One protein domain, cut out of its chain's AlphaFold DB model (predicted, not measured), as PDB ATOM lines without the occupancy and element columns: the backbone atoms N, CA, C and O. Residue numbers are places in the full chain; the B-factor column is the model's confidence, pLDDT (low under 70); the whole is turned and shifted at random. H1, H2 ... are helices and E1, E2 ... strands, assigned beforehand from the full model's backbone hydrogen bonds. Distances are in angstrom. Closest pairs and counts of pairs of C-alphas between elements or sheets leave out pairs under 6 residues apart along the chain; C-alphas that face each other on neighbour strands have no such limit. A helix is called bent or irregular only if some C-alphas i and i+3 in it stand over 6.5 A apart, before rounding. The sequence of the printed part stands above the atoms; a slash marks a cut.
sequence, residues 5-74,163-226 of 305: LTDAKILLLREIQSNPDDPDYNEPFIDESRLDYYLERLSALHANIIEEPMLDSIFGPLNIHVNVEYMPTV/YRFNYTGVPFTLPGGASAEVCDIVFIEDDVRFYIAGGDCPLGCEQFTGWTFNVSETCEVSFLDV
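This is residues 5 to 74 and 163 to 226 of the 305 residues of the protein "Por_Secre_tail domain-containing protein" of Gilvibacter sp. SZ-19 (UniProt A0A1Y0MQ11). A strongly twisted wall of four antiparallel strands has H2 and H3 across one face and H1 by its edge strand E1; no named helix covers the other face. Long stretches without named elements, residues 60 to 74 and 163 to 181, complete the body. The 134 printed residues hold three named helices and then four named strands, H1 H2 H3 E1 E2 E3 E4, with the sheet order E1 - E2 - E3 - E4. The class is mixed, helices and strands, with under half of the residues in named elements. The whole is compact, with a radius of gyration of the C-alphas of 15.1 A and spans of 44 by 37 by 21 A.

Begin at the sheet: E1, residues 182 to 188, E2, 191 to 198, E3, 207 to 215, and E4, 221 to 225, form a meander, each strand the antiparallel neighbour of the one before, joined by hairpins. Look for N 184 and O 195 at 3.0 A between E1 and E2, N 194 and O 211 at 2.9 A between E2 and E3, and N 214 and O 222 at 2.9 A between E3 and E4. H1, residues 5 to 18, H2, 32 to 47, and H3, 53 to 59, are on one face, giving two layers, helices over a sheet. H2 runs across the strands, at 75 degrees to E2 on the local plane; its height over the sheet is 9.8 A. Its closest C-alpha pair with E3 is Arg 41 and Val 215, 6.2 A apart. H1 and H2 touch at a steep tilt of 52 degrees, opposite ways, closest at the C-alphas of Ala 8 and Tyr 38, 5.3 A. H2 and H3, a helical hairpin, touch through residues 45 to 46 of H2 alone, closest at the C-alphas of His 46 and Leu 55, 6.9 A. H1 and H3 are apart. Every O i to N i+4 pair is within hydrogen-bond range in H1, against 8 of 12 in H2 and 2 of 3 in H3.

Find C-alpha 5 at (113.177, 133.328, 133.460); from there H1 runs 20.1 A to Ser 18. H2 covers 21.2 A, with a kink of 34 degrees near residue 39; it is neither bent nor irregular, but only just: C-alphas 34 and 37 are 6.0 A apart. H3 is 10.3 A long. E1 spans 18.7 A, E2 22.9 A, E3 26.3 A and E4 12.6 A, ending at C-alpha 225 (125.951, 154.861, 136.463).

The C-alphas of Pro 23 and Gly 177 are the two farthest apart, 43.7 A. Residues 75 to 162 are not printed; C-alphas 74 and 163 stand 10.5 A apart across the cut. The link from H1 to H2 is long. Confidence is under 70 at residues 50, 71, 175 to 176, 203 to 204 and 225 to 226.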
ATOM      1  N   LEU A   5     112.599 134.627 133.810       90.06
ATOM      2  CA  LEU A   5     113.177 133.328 133.460       90.06
ATOM      3  C   LEU A   5     113.511 133.271 131.963       90.06
ATOM      4  O   LEU A   5     114.597 132.842 131.584       90.06
ATOM      5  N   THR A   6     112.596 133.752 131.120       91.12
ATOM      6  CA  THR A   6     112.801 133.853 129.671       91.12
ATOM      7  C   THR A   6     113.945 134.805 129.334       91.12
ATOM      8  O   THR A   6     114.788 134.467 128.510       91.12
ATOM      9  N   ASP A   7     114.045 135.944 130.026       92.75
ATOM     10  CA  ASP A   7     115.165 136.879 129.870       92.75
ATOM     11  C   ASP A   7     116.511 136.206 130.170       92.75
ATOM     12  O   ASP A   7     117.445 136.299 129.374       92.75
ATOM     13  N   ALA A   8     116.605 135.459 131.275       93.81
ATOM     14  CA  ALA A   8     117.809 134.707 131.623       93.81
ATOM     15  C   ALA A   8     118.164 133.654 130.554       93.81
ATOM     16  O   ALA A   8     119.330 133.536 130.176       93.81
ATOM     17  N   LYS A   9     117.165 132.930 130.024       94.25
ATOM     18  CA  LYS A   9     117.362 131.952 128.938       94.25
ATOM     19  C   LYS A   9     117.912 132.628 127.677       94.25
ATOM     20  O   LYS A   9     118.870 132.135 127.090       94.25
ATOM     21  N   ILE A  10     117.340 133.768 127.279       94.00
ATOM     22  CA  ILE A  10     117.776 134.525 126.096       94.00
ATOM     23  C   ILE A  10     119.198 135.067 126.285       94.00
ATOM     24  O   ILE A  10     119.992 135.012 125.351       94.00
ATOM     25  N   LEU A  11     119.545 135.563 127.475       92.50
ATOM     26  CA  LEU A  11     120.896 136.051 127.777       92.50
ATOM     27  C   LEU A  11     121.953 134.950 127.655       92.50
ATOM     28  O   LEU A  11     122.992 135.179 127.037       92.50
ATOM     29  N   LEU A  12     121.670 133.759 128.186       93.50
ATOM     30  CA  LEU A  12     122.557 132.606 128.050       93.50
ATOM     31  C   LEU A  12     122.662 132.150 126.586       93.50
ATOM     32  O   LEU A  12     123.760 131.934 126.085       93.50
ATOM     33  N   LEU A  13     121.544 132.084 125.853       94.31
ATOM     34  CA  LEU A  13     121.583 131.793 124.415       94.31
ATOM     35  C   LEU A  13     122.392 132.834 123.638       94.31
ATOM     36  O   LEU A  13     123.107 132.475 122.709       94.31
ATOM     37  N   ARG A  14     122.317 134.113 124.015       90.50
ATOM     38  CA  ARG A  14     123.117 135.177 123.404       90.50
ATOM     39  C   ARG A  14     124.613 134.924 123.584       90.50
ATOM     40  O   ARG A  14     125.364 135.090 122.626       90.50
ATOM     41  N   GLU A  15     125.039 134.515 124.781       89.12
ATOM     42  CA  GLU A  15     126.424 134.113 125.057       89.12
ATOM     43  C   GLU A  15     126.828 132.936 124.160       89.12
ATOM     44  O   GLU A  15     127.764 133.075 123.368       89.12
ATOM     45  N   ILE A  16     126.061 131.841 124.213       91.06
ATOM     46  CA  ILE A  16     126.308 130.609 123.454       91.06
ATOM     47  C   ILE A  16     126.421 130.913 121.954       91.06
ATOM     48  O   ILE A  16     127.437 130.621 121.331       91.06
ATOM     49  N   GLN A  17     125.419 131.564 121.360       90.44
ATOM     50  CA  GLN A  17     125.355 131.807 119.912       90.44
ATOM     51  C   GLN A  17     126.401 132.816 119.420       90.44
ATOM     52  O   GLN A  17     126.784 132.788 118.250       90.44
ATOM     53  N   SER A  18     126.895 133.695 120.297       86.12
ATOM     54  CA  SER A  18     127.968 134.634 119.957       86.12
ATOM     55  C   SER A  18     129.354 133.982 119.880       86.12
ATOM     56  O   SER A  18     130.276 134.577 119.315       86.12
ATOM     57  N   ASN A  19     129.502 132.763 120.410       85.31
ATOM     58  CA  ASN A  19     130.764 132.042 120.486       85.31
ATOM     59  C   ASN A  19     130.636 130.607 119.930       85.31
ATOM     60  O   ASN A  19     130.261 129.697 120.662       85.31
ATOM     61  N   PRO A  20     131.029 130.358 118.667       88.44
ATOM     62  CA  PRO A  20     131.005 129.017 118.071       88.44
ATOM     63  C   PRO A  20     131.850 127.951 118.787       88.44
ATOM     64  O   PRO A  20     131.663 126.764 118.531       88.44
ATOM     65  N   ASP A  21     132.790 128.361 119.647       93.25
ATOM     66  CA  ASP A  21     133.610 127.457 120.462       93.25
ATOM     67  C   ASP A  21     132.980 127.166 121.845       93.25
ATOM     68  O   ASP A  21     133.582 126.454 122.653       93.25
ATOM     69  N   ASP A  22     131.804 127.728 122.150       93.25
ATOM     70  CA  ASP A  22     131.065 127.437 123.381       93.25
ATOM     71  C   ASP A  22     130.673 125.944 123.430       93.25
ATOM     72  O   ASP A  22     130.218 125.397 122.419       93.25
ATOM     73  N   PRO A  23     130.856 125.252 124.574       94.56
ATOM     74  CA  PRO A  23     130.543 123.828 124.693       94.56
ATOM     75  C   PRO A  23     129.087 123.487 124.358       94.56
ATOM     76  O   PRO A  23     128.844 122.400 123.837       94.56
ATOM     77  N   ASP A  24     128.155 124.414 124.591       95.12
ATOM     78  CA  ASP A  24     126.721 124.204 124.385       95.12
ATOM     79  C   ASP A  24     126.238 124.770 123.038       95.12
ATOM     80  O   ASP A  24     125.043 124.759 122.743       95.12
ATOM     81  N   TYR A  25     127.150 125.233 122.168       94.31
ATOM     82  CA  TYR A  25     126.796 125.810 120.864       94.31
ATOM     83  C   TYR A  25     125.949 124.865 120.003       94.31
ATOM     84  O   TYR A  25     125.033 125.309 119.309       94.31
ATOM     85  N   ASN A  26     126.235 123.561 120.069       96.31
ATOM     86  CA  ASN A  26     125.518 122.530 119.316       96.31
ATOM     87  C   ASN A  26     124.468 121.782 120.151       96.31
ATOM     88  O   ASN A  26     123.902 120.808 119.662       96.31
ATOM     89  N   GLU A  27     124.205 122.212 121.385       96.69
ATOM     90  CA  GLU A  27     123.203 121.590 122.249       96.69
ATOM     91  C   GLU A  27     121.847 122.297 122.059       96.69
ATOM     92  O   GLU A  27     121.768 123.513 122.246       96.69
ATOM     93  N   PRO A  28     120.772 121.579 121.668       96.31
ATOM     94  CA  PRO A  28     119.441 122.164 121.452       96.31
ATOM     95  C   PRO A  28     118.794 122.734 122.716       96.31
ATOM     96  O   PRO A  28     118.067 123.731 122.666       96.31
ATOM     97  N   PHE A  29     119.033 122.081 123.853       95.25
ATOM     98  CA  PHE A  29     118.454 122.443 125.139       95.25
ATOM     99  C   PHE A  29     119.444 123.268 125.956       95.25
ATOM    100  O   PHE A  29     120.640 122.991 125.975       95.25
ATOM    101  N   ILE A  30     118.921 124.269 126.658       91.38
ATOM    102  CA  ILE A  30     119.709 125.139 127.531       91.38
ATOM    103  C   ILE A  30     120.075 124.370 128.809       91.38
ATOM    104  O   ILE A  30     119.187 123.843 129.481       91.38
ATOM    105  N   ASP A  31     121.361 124.343 129.171       90.19
ATOM    106  CA  ASP A  31     121.816 123.789 130.450       90.19
ATOM    107  C   ASP A  31     121.356 124.680 131.616       90.19
ATOM    108  O   ASP A  31     121.829 125.808 131.797       90.19
ATOM    109  N   GLU A  32     120.443 124.157 132.440       84.44
ATOM    110  CA  GLU A  32     119.920 124.854 133.619       84.44
ATOM    111  C   GLU A  32     121.030 125.270 134.598       84.44
ATOM    112  O   GLU A  32     120.911 126.306 135.247       84.44
ATOM    113  N   SER A  33     122.144 124.532 134.671       88.12
ATOM    114  CA  SER A  33     123.239 124.854 135.594       88.12
ATOM    115  C   SER A  33     124.006 126.127 135.217       88.12
ATOM    116  O   SER A  33     124.590 126.778 136.086       88.12
ATOM    117  N   ARG A  34     123.982 126.523 133.937       90.25
ATOM    118  CA  ARG A  34     124.539 127.802 133.461       90.25
ATOM    119  C   ARG A  34     123.540 128.949 133.586       90.25
ATOM    120  O   ARG A  34     123.943 130.110 133.653       90.25
ATOM    121  N   LEU A  35     122.246 128.637 133.639       89.88
ATOM    122  CA  LEU A  35     121.177 129.626 133.759       89.88
ATOM    123  C   LEU A  35     121.200 130.336 135.118       89.88
ATOM    124  O   LEU A  35     120.878 131.525 135.194       89.88
ATOM    125  N   ASP A  36     121.622 129.622 136.167       87.56
ATOM    126  CA  ASP A  36     121.706 130.130 137.538       87.56
ATOM    127  C   ASP A  36     122.492 131.447 137.616       87.56
ATOM    128  O   ASP A  36     122.041 132.390 138.262       87.56
ATOM    129  N   TYR A  37     123.593 131.582 136.864       88.44
ATOM    130  CA  TYR A  37     124.400 132.809 136.828       88.44
ATOM    131  C   TYR A  37     123.572 134.067 136.505       88.44
ATOM    132  O   TYR A  37     123.696 135.099 137.177       88.44
ATOM    133  N   TYR A  38     122.726 133.978 135.475       91.12
ATOM    134  CA  TYR A  38     121.881 135.075 135.008       91.12
ATOM    135  C   TYR A  38     120.664 135.261 135.909       91.12
ATOM    136  O   TYR A  38     120.328 136.387 136.289       91.12
ATOM    137  N   LEU A  39     120.014 134.153 136.272       89.69
ATOM    138  CA  LEU A  39     118.794 134.171 137.065       89.69
ATOM    139  C   LEU A  39     119.046 134.711 138.475       89.69
ATOM    140  O   LEU A  39     118.245 135.508 138.967       89.69
ATOM    141  N   GLU A  40     120.158 134.339 139.112       89.00
ATOM    142  CA  GLU A  40     120.548 134.844 140.430       89.00
ATOM    143  C   GLU A  40     120.777 136.357 140.405       89.00
ATOM    144  O   GLU A  40     120.248 137.066 141.261       89.00
ATOM    145  N   ARG A  41     121.487 136.880 139.396       90.75
ATOM    146  CA  ARG A  41     121.769 138.321 139.283       90.75
ATOM    147  C   ARG A  41     120.515 139.146 139.010       90.75
ATOM    148  O   ARG A  41     120.293 140.157 139.676       90.75
ATOM    149  N   LEU A  42     119.653 138.698 138.094       90.56
ATOM    150  CA  LEU A  42     118.360 139.348 137.852       90.56
ATOM    151  C   LEU A  42     117.457 139.281 139.094       90.56
ATOM    152  O   LEU A  42     116.788 140.259 139.437       90.56
ATOM    153  N   SER A  43     117.487 138.162 139.820       88.94
ATOM    154  CA  SER A  43     116.739 137.998 141.071       88.94
ATOM    155  C   SER A  43     117.268 138.899 142.186       88.94
ATOM    156  O   SER A  43     116.468 139.467 142.929       88.94
ATOM    157  N   ALA A  44     118.587 139.082 142.291       88.44
ATOM    158  CA  ALA A  44     119.203 139.994 143.250       88.44
ATOM    159  C   ALA A  44     118.759 141.441 143.000       88.44
ATOM    160  O   ALA A  44     118.337 142.126 143.932       88.44
ATOM    161  N   LEU A  45     118.759 141.890 141.743       88.31
ATOM    162  CA  LEU A  45     118.271 143.221 141.365       88.31
ATOM    163  C   LEU A  45     116.794 143.405 141.732       88.31
ATOM    164  O   LEU A  45     116.426 144.393 142.364       88.31
ATOM    165  N   HIS A  46     115.947 142.423 141.426       86.25
ATOM    166  CA  HIS A  46     114.531 142.485 141.785       86.25
ATOM    167  C   HIS A  46     114.300 142.449 143.311       86.25
ATOM    168  O   HIS A  46     113.375 143.078 143.826       86.25
ATOM    169  N   ALA A  47     115.114 141.716 144.073       85.50
ATOM    170  CA  ALA A  47     114.989 141.653 145.530       85.50
ATOM    171  C   ALA A  47     115.351 142.983 146.219       85.50
ATOM    172  O   ALA A  47     114.800 143.292 147.276       85.50
ATOM    173  N   ASN A  48     116.219 143.789 145.601       81.81
ATOM    174  CA  ASN A  48     116.707 145.062 146.138       81.81
ATOM    175  C   ASN A  48     115.872 146.289 145.713       81.81
ATOM    176  O   ASN A  48     116.249 147.421 146.000       81.81
ATOM    177  N   ILE A  49     114.698 146.091 145.100       77.38
ATOM    178  CA  ILE A  49     113.800 147.173 144.646       77.38
ATOM    179  C   ILE A  49     113.437 148.181 145.756       77.38
ATOM    180  O   ILE A  49     113.257 149.367 145.492       77.38
ATOM    181  N   ILE A  50     113.328 147.727 147.010       69.25
ATOM    182  CA  ILE A  50     112.992 148.599 148.149       69.25
ATOM    183  C   ILE A  50     114.161 149.527 148.508       69.25
ATOM    184  O   ILE A  50     113.939 150.667 148.916       69.25
ATOM    185  N   GLU A  51     115.390 149.028 148.393       73.19
ATOM    186  CA  GLU A  51     116.606 149.755 148.764       73.19
ATOM    187  C   GLU A  51     117.080 150.668 147.627       73.19
ATOM    188  O   GLU A  51     117.619 151.743 147.889       73.19
ATOM    189  N   GLU A  52     116.769 150.299 146.381       72.56
ATOM    190  CA  GLU A  52     117.111 151.029 145.162       72.56
ATOM    191  C   GLU A  52     115.844 151.416 144.370       72.56
ATOM    192  O   GLU A  52     115.414 150.680 143.477       72.56
ATOM    193  N   PRO A  53     115.246 152.601 144.618       70.88
ATOM    194  CA  PRO A  53     113.991 153.025 143.980       70.88
ATOM    195  C   PRO A  53     114.026 153.070 142.442       70.88
ATOM    196  O   PRO A  53     112.980 153.047 141.791       70.88
ATOM    197  N   MET A  54     115.219 153.146 141.843       72.94
ATOM    198  CA  MET A  54     115.387 153.064 140.390       72.94
ATOM    199  C   MET A  54     115.014 151.676 139.850       72.94
ATOM    200  O   MET A  54     114.419 151.579 138.777       72.94
ATOM    201  N   LEU A  55     115.302 150.608 140.599       78.06
ATOM    202  CA  LEU A  55     114.950 149.241 140.212       78.06
ATOM    203  C   LEU A  55     113.431 149.039 140.206       78.06
ATOM    204  O   LEU A  55     112.925 148.366 139.312       78.06
ATOM    205  N   ASP A  56     112.690 149.690 141.112       76.00
ATOM    206  CA  ASP A  56     111.213 149.683 141.087       76.00
ATOM    207  C   ASP A  56     110.678 150.213 139.752       76.00
ATOM    208  O   ASP A  56     109.781 149.636 139.139       76.00
ATOM    209  N   SER A  57     111.293 151.296 139.262       76.38
ATOM    210  CA  SER A  57     110.928 151.912 137.985       76.38
ATOM    211  C   SER A  57     111.252 151.002 136.797       76.38
ATOM    212  O   SER A  57     110.444 150.900 135.875       76.38
ATOM    213  N   ILE A  58     112.406 150.328 136.827       82.88
ATOM    214  CA  ILE A  58     112.878 149.423 135.765       82.88
ATOM    215  C   ILE A  58     111.996 148.177 135.652       82.88
ATOM    216  O   ILE A  58     111.520 147.862 134.561       82.88
ATOM    217  N   PHE A  59     111.755 147.494 136.771       81.94
ATOM    218  CA  PHE A  59     111.026 146.225 136.791       81.94
ATOM    219  C   PHE A  59     109.505 146.392 136.725       81.94
ATOM    220  O   PHE A  59     108.815 145.465 136.308       81.94
ATOM    221  N   GLY A  60     108.975 147.542 137.150       81.12
ATOM    222  CA  GLY A  60     107.543 147.828 137.132       81.12
ATOM    223  C   GLY A  60     107.132 148.693 135.934       81.12
ATOM    224  O   GLY A  60     106.800 148.154 134.882       81.12
ATOM    225  N   PRO A  61     107.102 150.034 136.069       81.19
ATOM    226  CA  PRO A  61     106.638 150.947 135.024       81.19
ATOM    227  C   PRO A  61     107.321 150.793 133.663       81.19
ATOM    228  O   PRO A  61     106.634 150.838 132.645       81.19
ATOM    229  N   LEU A  62     108.647 150.659 133.619       85.69
ATOM    230  CA  LEU A  62     109.389 150.582 132.358       85.69
ATOM    231  C   LEU A  62     109.347 149.184 131.734       85.69
ATOM    232  O   LEU A  62     109.492 149.080 130.521       85.69
ATOM    233  N   ASN A  63     109.122 148.141 132.537       89.19
ATOM    234  CA  ASN A  63     108.984 146.750 132.098       89.19
ATOM    235  C   ASN A  63     110.056 146.335 131.066       89.19
ATOM    236  O   ASN A  63     109.740 145.954 129.936       89.19
ATOM    237  N   ILE A  64     111.332 146.517 131.422       91.38
ATOM    238  CA  ILE A  64     112.464 146.273 130.517       91.38
ATOM    239  C   ILE A  64     112.755 144.773 130.427       91.38
ATOM    240  O   ILE A  64     113.025 144.149 131.445       91.38
ATOM    241  N   HIS A  65     112.790 144.234 129.208       92.50
ATOM    242  CA  HIS A  65     113.129 142.840 128.910       92.50
ATOM    243  C   HIS A  65     114.301 142.765 127.929       92.50
ATOM    244  O   HIS A  65     114.621 143.746 127.259       92.50
ATOM    245  N   VAL A  66     114.936 141.598 127.840       92.94
ATOM    246  CA  VAL A  66     116.015 141.299 126.893       92.94
ATOM    247  C   VAL A  66     115.477 141.365 125.467       92.94
ATOM    248  O   VAL A  66     114.376 140.897 125.167       92.94
ATOM    249  N   ASN A  67     116.263 141.943 124.563       91.88
ATOM    250  CA  ASN A  67     115.928 141.992 123.149       91.88
ATOM    251  C   ASN A  67     116.487 140.777 122.400       91.88
ATOM    252  O   ASN A  67     117.671 140.460 122.494       91.88
ATOM    253  N   VAL A  68     115.653 140.103 121.617       91.06
ATOM    254  CA  VAL A  68     116.073 138.928 120.834       91.06
ATOM    255  C   VAL A  68     116.554 139.287 119.431       91.06
ATOM    256  O   VAL A  68     117.150 138.455 118.763       91.06
ATOM    257  N   GLU A  69     116.310 140.504 118.954       87.12
ATOM    258  CA  GLU A  69     116.624 140.897 117.578       87.12
ATOM    259  C   GLU A  69     117.724 141.966 117.527       87.12
ATOM    260  O   GLU A  69     118.645 141.884 116.707       87.12
ATOM    261  N   TYR A  70     117.671 142.928 118.445       71.00
ATOM    262  CA  TYR A  70     118.508 144.115 118.467       71.00
ATOM    263  C   TYR A  70     119.906 143.820 119.048       71.00
ATOM    264  O   TYR A  70     120.145 143.958 120.240       71.00
ATOM    265  N   MET A  71     120.830 143.446 118.154       64.25
ATOM    266  CA  MET A  71     122.301 143.472 118.292       64.25
ATOM    267  C   MET A  71     122.901 142.876 119.596       64.25
ATOM    268  O   MET A  71     123.170 143.622 120.539       64.25
ATOM    269  N   PRO A  72     123.291 141.583 119.617       74.69
ATOM    270  CA  PRO A  72     123.151 140.588 118.554       74.69
ATOM    271  C   PRO A  72     121.780 139.904 118.578       74.69
ATOM    272  O   PRO A  72     121.134 139.780 119.616       74.69
ATOM    273  N   THR A  73     121.377 139.423 117.408       85.19
ATOM    274  CA  THR A  73     120.182 138.603 117.228       85.19
ATOM    275  C   THR A  73     120.350 137.236 117.901       85.19
ATOM    276  O   THR A  73     121.403 136.615 117.770       85.19
ATOM    277  N   VAL A  74     119.314 136.772 118.601       92.25
ATOM    278  CA  VAL A  74     119.263 135.508 119.344       92.25
ATOM    279  C   VAL A  74     118.146 134.633 118.785       92.25
ATOM    280  O   VAL A  74     116.952 134.912 118.947       92.25
ATOM    281  N   TYR A 163     110.210 141.759 116.721       88.94
ATOM    282  CA  TYR A 163     110.788 141.595 118.056       88.94
ATOM    283  C   TYR A 163     111.868 142.633 118.386       88.94
ATOM    284  O   TYR A 163     112.202 142.796 119.557       88.94
ATOM    285  N   ARG A 164     112.365 143.395 117.399       86.31
ATOM    286  CA  ARG A 164     113.231 144.557 117.646       86.31
ATOM    287  C   ARG A 164     112.546 145.564 118.558       86.31
ATOM    288  O   ARG A 164     113.163 146.079 119.483       86.31
ATOM    289  N   PHE A 165     111.274 145.841 118.291       92.12
ATOM    290  CA  PHE A 165     110.487 146.864 118.970       92.12
ATOM    291  C   PHE A 165     109.773 146.275 120.193       92.12
ATOM    292  O   PHE A 165     108.547 146.180 120.238       92.12
ATOM    293  N   ASN A 166     110.557 145.815 121.170       92.56
ATOM    294  CA  ASN A 166     110.075 145.055 122.326       92.56
ATOM    295  C   ASN A 166     109.678 145.913 123.543       92.56
ATOM    296  O   ASN A 166     109.250 145.358 124.557       92.56
ATOM    297  N   TYR A 167     109.806 147.245 123.486       93.25
ATOM    298  CA  TYR A 167     109.451 148.085 124.631       93.25
ATOM    299  C   TYR A 167     107.932 148.127 124.845       93.25
ATOM    300  O   TYR A 167     107.178 148.639 124.017       93.25
ATOM    301  N   THR A 168     107.483 147.622 125.995       92.62
ATOM    302  CA  THR A 168     106.056 147.527 126.366       92.62
ATOM    303  C   THR A 168     105.702 148.291 127.644       92.62
ATOM    304  O   THR A 168     104.555 148.245 128.096       92.62
ATOM    305  N   GLY A 169     106.670 149.002 128.229       88.38
ATOM    306  CA  GLY A 169     106.475 149.807 129.429       88.38
ATOM    307  C   GLY A 169     105.590 151.034 129.217       88.38
ATOM    308  O   GLY A 169     105.062 151.308 128.136       88.38
ATOM    309  N   VAL A 170     105.442 151.831 130.276       82.81
ATOM    310  CA  VAL A 170     104.747 153.122 130.199       82.81
ATOM    311  C   VAL A 170     105.406 154.026 129.150       82.81
ATOM    312  O   VAL A 170     106.627 153.962 128.986       82.81
ATOM    313  N   PRO A 171     104.650 154.902 128.458       84.38
ATOM    314  CA  PRO A 171     105.232 155.833 127.500       84.38
ATOM    315  C   PRO A 171     106.402 156.596 128.121       84.38
ATOM    316  O   PRO A 171     106.233 157.329 129.097       84.38
ATOM    317  N   PHE A 172     107.585 156.397 127.550       78.62
ATOM    318  CA  PHE A 172     108.820 156.997 128.017       78.62
ATOM    319  C   PHE A 172     109.402 157.821 126.880       78.62
ATOM    320  O   PHE A 172     109.608 157.320 125.776       78.62
ATOM    321  N   THR A 173     109.627 159.103 127.142       81.50
ATOM    322  CA  THR A 173     110.313 159.979 126.201       81.50
ATOM    323  C   THR A 173     111.786 159.934 126.544       81.50
ATOM    324  O   THR A 173     112.191 160.340 127.636       81.50
ATOM    325  N   LEU A 174     112.569 159.404 125.611       72.44
ATOM    326  CA  LEU A 174     114.013 159.409 125.685       72.44
ATOM    327  C   LEU A 174     114.509 160.840 125.837       72.44
ATOM    328  O   LEU A 174     113.801 161.788 125.486       72.44
ATOM    329  N   PRO A 175     115.728 161.008 126.361       60.88
ATOM    330  CA  PRO A 175     116.257 162.331 126.606       60.88
ATOM    331  C   PRO A 175     116.121 163.217 125.345       60.88
ATOM    332  O   PRO A 175     115.727 164.380 125.462       60.88
ATOM    333  N   GLY A 176     116.361 162.656 124.153       62.66
ATOM    334  CA  GLY A 176     116.240 163.370 122.884       62.66
ATOM    335  C   GLY A 176     114.810 163.371 122.352       62.66
ATOM    336  O   GLY A 176     114.574 163.283 121.171       62.66
ATOM    337  N   GLY A 177     113.769 163.378 123.167       72.62
ATOM    338  CA  GLY A 177     112.408 163.515 122.641       72.62
ATOM    339  C   GLY A 177     111.867 162.338 121.808       72.62
ATOM    340  O   GLY A 177     110.667 162.343 121.529       72.62
ATOM    341  N   ALA A 178     112.670 161.330 121.441       75.06
ATOM    342  CA  ALA A 178     112.169 160.118 120.811       75.06
ATOM    343  C   ALA A 178     111.340 159.317 121.817       75.06
ATOM    344  O   ALA A 178     111.592 159.328 123.022       75.06
ATOM    345  N   SER A 179     110.340 158.602 121.324       86.69
ATOM    346  CA  SER A 179     109.642 157.625 122.152       86.69
ATOM    347  C   SER A 179     110.537 156.407 122.364       86.69
ATOM    348  O   SER A 179     111.294 156.029 121.478       86.69
ATOM    349  N   ALA A 180     110.440 155.790 123.536       88.62
ATOM    350  CA  ALA A 180     110.977 154.462 123.777       88.62
ATOM    351  C   ALA A 180     110.297 153.443 122.856       88.62
ATOM    352  O   ALA A 180     109.070 153.334 122.845       88.62
ATOM    353  N   GLU A 181     111.103 152.713 122.096       91.38
ATOM    354  CA  GLU A 181     110.643 151.725 121.114       91.38
ATOM    355  C   GLU A 181     111.328 150.368 121.321       91.38
ATOM    356  O   GLU A 181     110.743 149.320 121.058       91.38
ATOM    357  N   VAL A 182     112.554 150.390 121.841       91.19
ATOM    358  CA  VAL A 182     113.411 149.228 122.079       91.19
ATOM    359  C   VAL A 182     113.836 149.234 123.540       91.19
ATOM    360  O   VAL A 182     114.121 150.293 124.099       91.19
ATOM    361  N   CYS A 183     113.914 148.072 124.173       92.50
ATOM    362  CA  CYS A 183     114.606 147.904 125.441       92.50
ATOM    363  C   CYS A 183     115.396 146.603 125.462       92.50
ATOM    364  O   CYS A 183     115.145 145.704 124.666       92.50
ATOM    365  N   ASP A 184     116.399 146.530 126.326       91.75
ATOM    366  CA  ASP A 184     117.256 145.357 126.419       91.75
ATOM    367  C   ASP A 184     117.975 145.318 127.771       91.75
ATOM    368  O   ASP A 184     118.130 146.335 128.465       91.75
ATOM    369  N   ILE A 185     118.441 144.122 128.115       91.94
ATOM    370  CA  ILE A 185     119.300 143.858 129.260       91.94
ATOM    371  C   ILE A 185     120.592 143.267 128.709       91.94
ATOM    372  O   ILE A 185     120.577 142.322 127.918       91.94
ATOM    373  N   VAL A 186     121.726 143.828 129.111       85.81
ATOM    374  CA  VAL A 186     123.053 143.366 128.695       85.81
ATOM    375  C   VAL A 186     123.959 143.213 129.901       85.81
ATOM    376  O   VAL A 186     123.853 143.957 130.875       85.81
ATOM    377  N   PHE A 187     124.865 142.246 129.812       81.88
ATOM    378  CA  PHE A 187     125.894 142.013 130.812       81.88
ATOM    379  C   PHE A 187     127.207 142.587 130.293       81.88
ATOM    380  O   PHE A 187     127.611 142.311 129.162       81.88
ATOM    381  N   ILE A 188     127.843 143.428 131.100       72.00
ATOM    382  CA  ILE A 188     129.139 144.037 130.811       72.00
ATOM    383  C   ILE A 188     130.070 143.582 131.925       72.00
ATOM    384  O   ILE A 188     130.031 144.129 133.021       72.00
ATOM    385  N   GLU A 189     130.876 142.558 131.647       73.81
ATOM    386  CA  GLU A 189     131.640 141.855 132.686       73.81
ATOM    387  C   GLU A 189     130.684 141.318 133.776       73.81
ATOM    388  O   GLU A 189     129.812 140.504 133.464       73.81
ATOM    389  N   ASP A 190     130.809 141.786 135.020       74.94
ATOM    390  CA  ASP A 190     129.937 141.408 136.143       74.94
ATOM    391  C   ASP A 190     128.725 142.344 136.328       74.94
ATOM    392  O   ASP A 190     127.863 142.087 137.174       74.94
ATOM    393  N   ASP A 191     128.639 143.421 135.546       83.88
ATOM    394  CA  ASP A 191     127.594 144.430 135.681       83.88
ATOM    395  C   ASP A 191     126.388 144.128 134.792       83.88
ATOM    396  O   ASP A 191     126.508 143.716 133.635       83.88
ATOM    397  N   VAL A 192     125.199 144.420 135.317       89.81
ATOM    398  CA  VAL A 192     123.933 144.306 134.596       89.81
ATOM    399  C   VAL A 192     123.479 145.693 134.174       89.81
ATOM    400  O   VAL A 192     123.260 146.580 135.007       89.81
ATOM    401  N   ARG A 193     123.307 145.885 132.869       86.88
ATOM    402  CA  ARG A 193     122.833 147.138 132.293       86.88
ATOM    403  C   ARG A 193     121.473 146.953 131.642       86.88
ATOM    404  O   ARG A 193     121.320 146.176 130.708       86.88
ATOM    405  N   PHE A 194     120.524 147.765 132.082       89.81
ATOM    406  CA  PHE A 194     119.228 147.942 131.439       89.81
ATOM    407  C   PHE A 194     119.317 149.150 130.522       89.81
ATOM    408  O   PHE A 194     119.857 150.181 130.931       89.81
ATOM    409  N   TYR A 195     118.784 149.076 129.311       84.19
ATOM    410  CA  TYR A 195     118.656 150.267 128.483       84.19
ATOM    411  C   TYR A 195     117.366 150.281 127.678       84.19
ATOM    412  O   TYR A 195     116.746 149.257 127.413       84.19
ATOM    413  N   ILE A 196     116.964 151.494 127.324       88.81
ATOM    414  CA  ILE A 196     115.850 151.803 126.439       88.81
ATOM    415  C   ILE A 196     116.418 152.635 125.295       88.81
ATOM    416  O   ILE A 196     117.259 153.507 125.527       88.81
ATOM    417  N   ALA A 197     115.955 152.381 124.079       84.19
ATOM    418  CA  ALA A 197     116.353 153.085 122.874       84.19
ATOM    419  C   ALA A 197     115.150 153.421 121.976       84.19
ATOM    420  O   ALA A 197     114.043 152.907 122.158       84.19
ATOM    421  N   GLY A 198     115.360 154.355 121.050       86.25
ATOM    422  CA  GLY A 198     114.327 154.905 120.170       86.25
ATOM    423  C   GLY A 198     114.903 155.836 119.102       86.25
ATOM    424  O   GLY A 198     116.114 156.093 119.066       86.25
ATOM    425  N   GLY A 199     114.037 156.349 118.229       83.12
ATOM    426  CA  GLY A 199     114.420 157.219 117.114       83.12
ATOM    427  C   GLY A 199     114.563 156.418 115.817       83.12
ATOM    428  O   GLY A 199     113.664 155.663 115.463       83.12
ATOM    429  N   ASP A 200     115.676 156.546 115.087       78.69
ATOM    430  CA  ASP A 200     115.901 155.752 113.860       78.69
ATOM    431  C   ASP A 200     116.373 154.315 114.168       78.69
ATOM    432  O   ASP A 200     117.489 153.890 113.860       78.69
ATOM    433  N   CYS A 201     115.523 153.544 114.847       74.19
ATOM    434  CA  CYS A 201     115.796 152.155 115.220       74.19
ATOM    435  C   CYS A 201     116.021 151.177 114.050       74.19
ATOM    436  O   CYS A 201     116.810 150.239 114.214       74.19
ATOM    437  N   PRO A 202     115.460 151.385 112.844       73.06
ATOM    438  CA  PRO A 202     115.890 150.655 111.654       73.06
ATOM    439  C   PRO A 202     117.389 150.802 111.330       73.06
ATOM    440  O   PRO A 202     117.975 149.851 110.813       73.06
ATOM    441  N   LEU A 203     118.014 151.939 111.670       67.81
ATOM    442  CA  LEU A 203     119.449 152.208 111.480       67.81
ATOM    443  C   LEU A 203     120.293 152.065 112.760       67.81
ATOM    444  O   LEU A 203     121.465 152.445 112.766       67.81
ATOM    445  N   GLY A 204     119.732 151.480 113.821       63.62
ATOM    446  CA  GLY A 204     120.458 151.206 115.063       63.62
ATOM    447  C   GLY A 204     120.118 152.124 116.234       63.62
ATOM    448  O   GLY A 204     120.874 152.117 117.191       63.62
ATOM    449  N   CYS A 205     118.981 152.824 116.196       70.31
ATOM    450  CA  CYS A 205     118.448 153.741 117.215       70.31
ATOM    451  C   CYS A 205     119.403 154.905 117.528       70.31
ATOM    452  O   CYS A 205     120.541 154.735 117.954       70.31
ATOM    453  N   GLU A 206     118.929 156.136 117.354       72.06
ATOM    454  CA  GLU A 206     119.780 157.322 117.538       72.06
ATOM    455  C   GLU A 206     119.889 157.749 119.002       72.06
ATOM    456  O   GLU A 206     120.821 158.461 119.385       72.06
ATOM    457  N   GLN A 207     118.927 157.329 119.823       77.38
ATOM    458  CA  GLN A 207     118.794 157.767 121.200       77.38
ATOM    459  C   GLN A 207     118.661 156.576 122.124       77.38
ATOM    460  O   GLN A 207     117.933 155.628 121.837       77.38
ATOM    461  N   PHE A 208     119.336 156.658 123.264       76.25
ATOM    462  CA  PHE A 208     119.260 155.641 124.295       76.25
ATOM    463  C   PHE A 208     119.459 156.240 125.686       76.25
ATOM    464  O   PHE A 208     120.085 157.286 125.877       76.25
ATOM    465  N   THR A 209     118.935 155.545 126.683       78.12
ATOM    466  CA  THR A 209     119.240 155.758 128.097       78.12
ATOM    467  C   THR A 209     119.404 154.405 128.758       78.12
ATOM    468  O   THR A 209     118.791 153.436 128.324       78.12
ATOM    469  N   GLY A 210     120.219 154.317 129.801       82.56
ATOM    470  CA  GLY A 210     120.367 153.068 130.526       82.56
ATOM    471  C   GLY A 210     120.870 153.253 131.943       82.56
ATOM    472  O   GLY A 210     121.344 154.326 132.314       82.56
ATOM    473  N   TRP A 211     120.749 152.174 132.700       85.94
ATOM    474  CA  TRP A 211     121.045 152.082 134.118       85.94
ATOM    475  C   TRP A 211     121.918 150.863 134.339       85.94
ATOM    476  O   TRP A 211     121.548 149.763 133.927       85.94
ATOM    477  N   THR A 212     123.069 151.073 134.966       85.50
ATOM    478  CA  THR A 212     124.040 150.005 135.214       85.50
ATOM    479  C   THR A 212     124.115 149.716 136.701       85.50
ATOM    480  O   THR A 212     124.231 150.636 137.515       85.50
ATOM    481  N   PHE A 213     124.063 148.436 137.041       88.38
ATOM    482  CA  PHE A 213     124.123 147.939 138.403       88.38
ATOM    483  C   PHE A 213     125.216 146.888 138.505       88.38
ATOM    484  O   PHE A 213     125.279 145.976 137.682       88.38
ATOM    485  N   ASN A 214     126.029 146.989 139.547       89.31
ATOM    486  CA  ASN A 214     126.877 145.884 139.954       89.31
ATOM    487  C   ASN A 214     126.065 144.927 140.821       89.31
ATOM    488  O   ASN A 214     125.305 145.370 141.691       89.31
ATOM    489  N   VAL A 215     126.259 143.630 140.601       88.19
ATOM    490  CA  VAL A 215     125.749 142.580 141.479       88.19
ATOM    491  C   VAL A 215     126.939 141.776 141.983       88.19
ATOM    492  O   VAL A 215     127.599 141.076 141.219       88.19
ATOM    493  N   SER A 216     127.223 141.893 143.276       84.25
ATOM    494  CA  SER A 216     128.319 141.157 143.916       84.25
ATOM    495  C   SER A 216     128.019 139.657 144.051       84.25
ATOM    496  O   SER A 216     126.866 139.228 143.993       84.25
ATOM    497  N   GLU A 217     129.049 138.855 144.349       80.12
ATOM    498  CA  GLU A 217     128.910 137.420 144.669       80.12
ATOM    499  C   GLU A 217     127.997 137.147 145.880       80.12
ATOM    500  O   GLU A 217     127.473 136.047 146.035       80.12
ATOM    501  N   THR A 218     127.805 138.134 146.758       82.75
ATOM    502  CA  THR A 218     126.903 138.046 147.916       82.75
ATOM    503  C   THR A 218     125.508 138.604 147.630       82.75
ATOM    504  O   THR A 218     124.737 138.813 148.565       82.75
ATOM    505  N   CYS A 219     125.179 138.852 146.357       79.94
ATOM    506  CA  CYS A 219     123.921 139.444 145.894       79.94
ATOM    507  C   CYS A 219     123.643 140.858 146.437       79.94
ATOM    508  O   CYS A 219     122.502 141.324 146.393       79.94
ATOM    509  N   GLU A 220     124.668 141.558 146.936       83.00
ATOM    510  CA  GLU A 220     124.571 142.994 147.201       83.00
ATOM    511  C   GLU A 220     124.552 143.733 145.864       83.00
ATOM    512  O   GLU A 220     125.365 143.440 144.979       83.00
ATOM    513  N   VAL A 221     123.616 144.671 145.735       85.81
ATOM    514  CA  VAL A 221     123.405 145.472 144.533       85.81
ATOM    515  C   VAL A 221     123.910 146.881 144.792       85.81
ATOM    516  O   VAL A 221     123.596 147.476 145.819       85.81
ATOM    517  N   SER A 222     124.651 147.436 143.839       83.81
ATOM    518  CA  SER A 222     125.007 148.852 143.866       83.81
ATOM    519  C   SER A 222     124.772 149.493 142.512       83.81
ATOM    520  O   SER A 222     125.205 148.972 141.483       83.81
ATOM    521  N   PHE A 223     124.118 150.649 142.517       81.31
ATOM    522  CA  PHE A 223     123.948 151.452 141.318       81.31
ATOM    523  C   PHE A 223     125.273 152.115 140.910       81.31
ATOM    524  O   PHE A 223     125.885 152.821 141.712       81.31
ATOM    525  N   LEU A 224     125.718 151.884 139.670       73.25
ATOM    526  CA  LEU A 224     127.019 152.349 139.186       73.25
ATOM    527  C   LEU A 224     126.943 153.602 138.311       73.25
ATOM    528  O   LEU A 224     127.783 154.483 138.479       73.25
ATOM    529  N   ASP A 225     125.985 153.708 137.376       59.31
ATOM    530  CA  ASP A 225     125.951 154.861 136.463       59.31
ATOM    531  C   ASP A 225     124.609 155.110 135.733       59.31
ATOM    532  O   ASP A 225     123.871 154.179 135.393       59.31
ATOM    533  N   VAL A 226     124.364 156.394 135.421       55.56
ATOM    534  CA  VAL A 226     123.629 156.893 134.235       55.56
ATOM    535  C   VAL A 226     124.648 157.782 133.518       55.56
ATOM    536  O   VAL A 226     125.054 158.748 134.178       55.56
TER     537      VAL A 226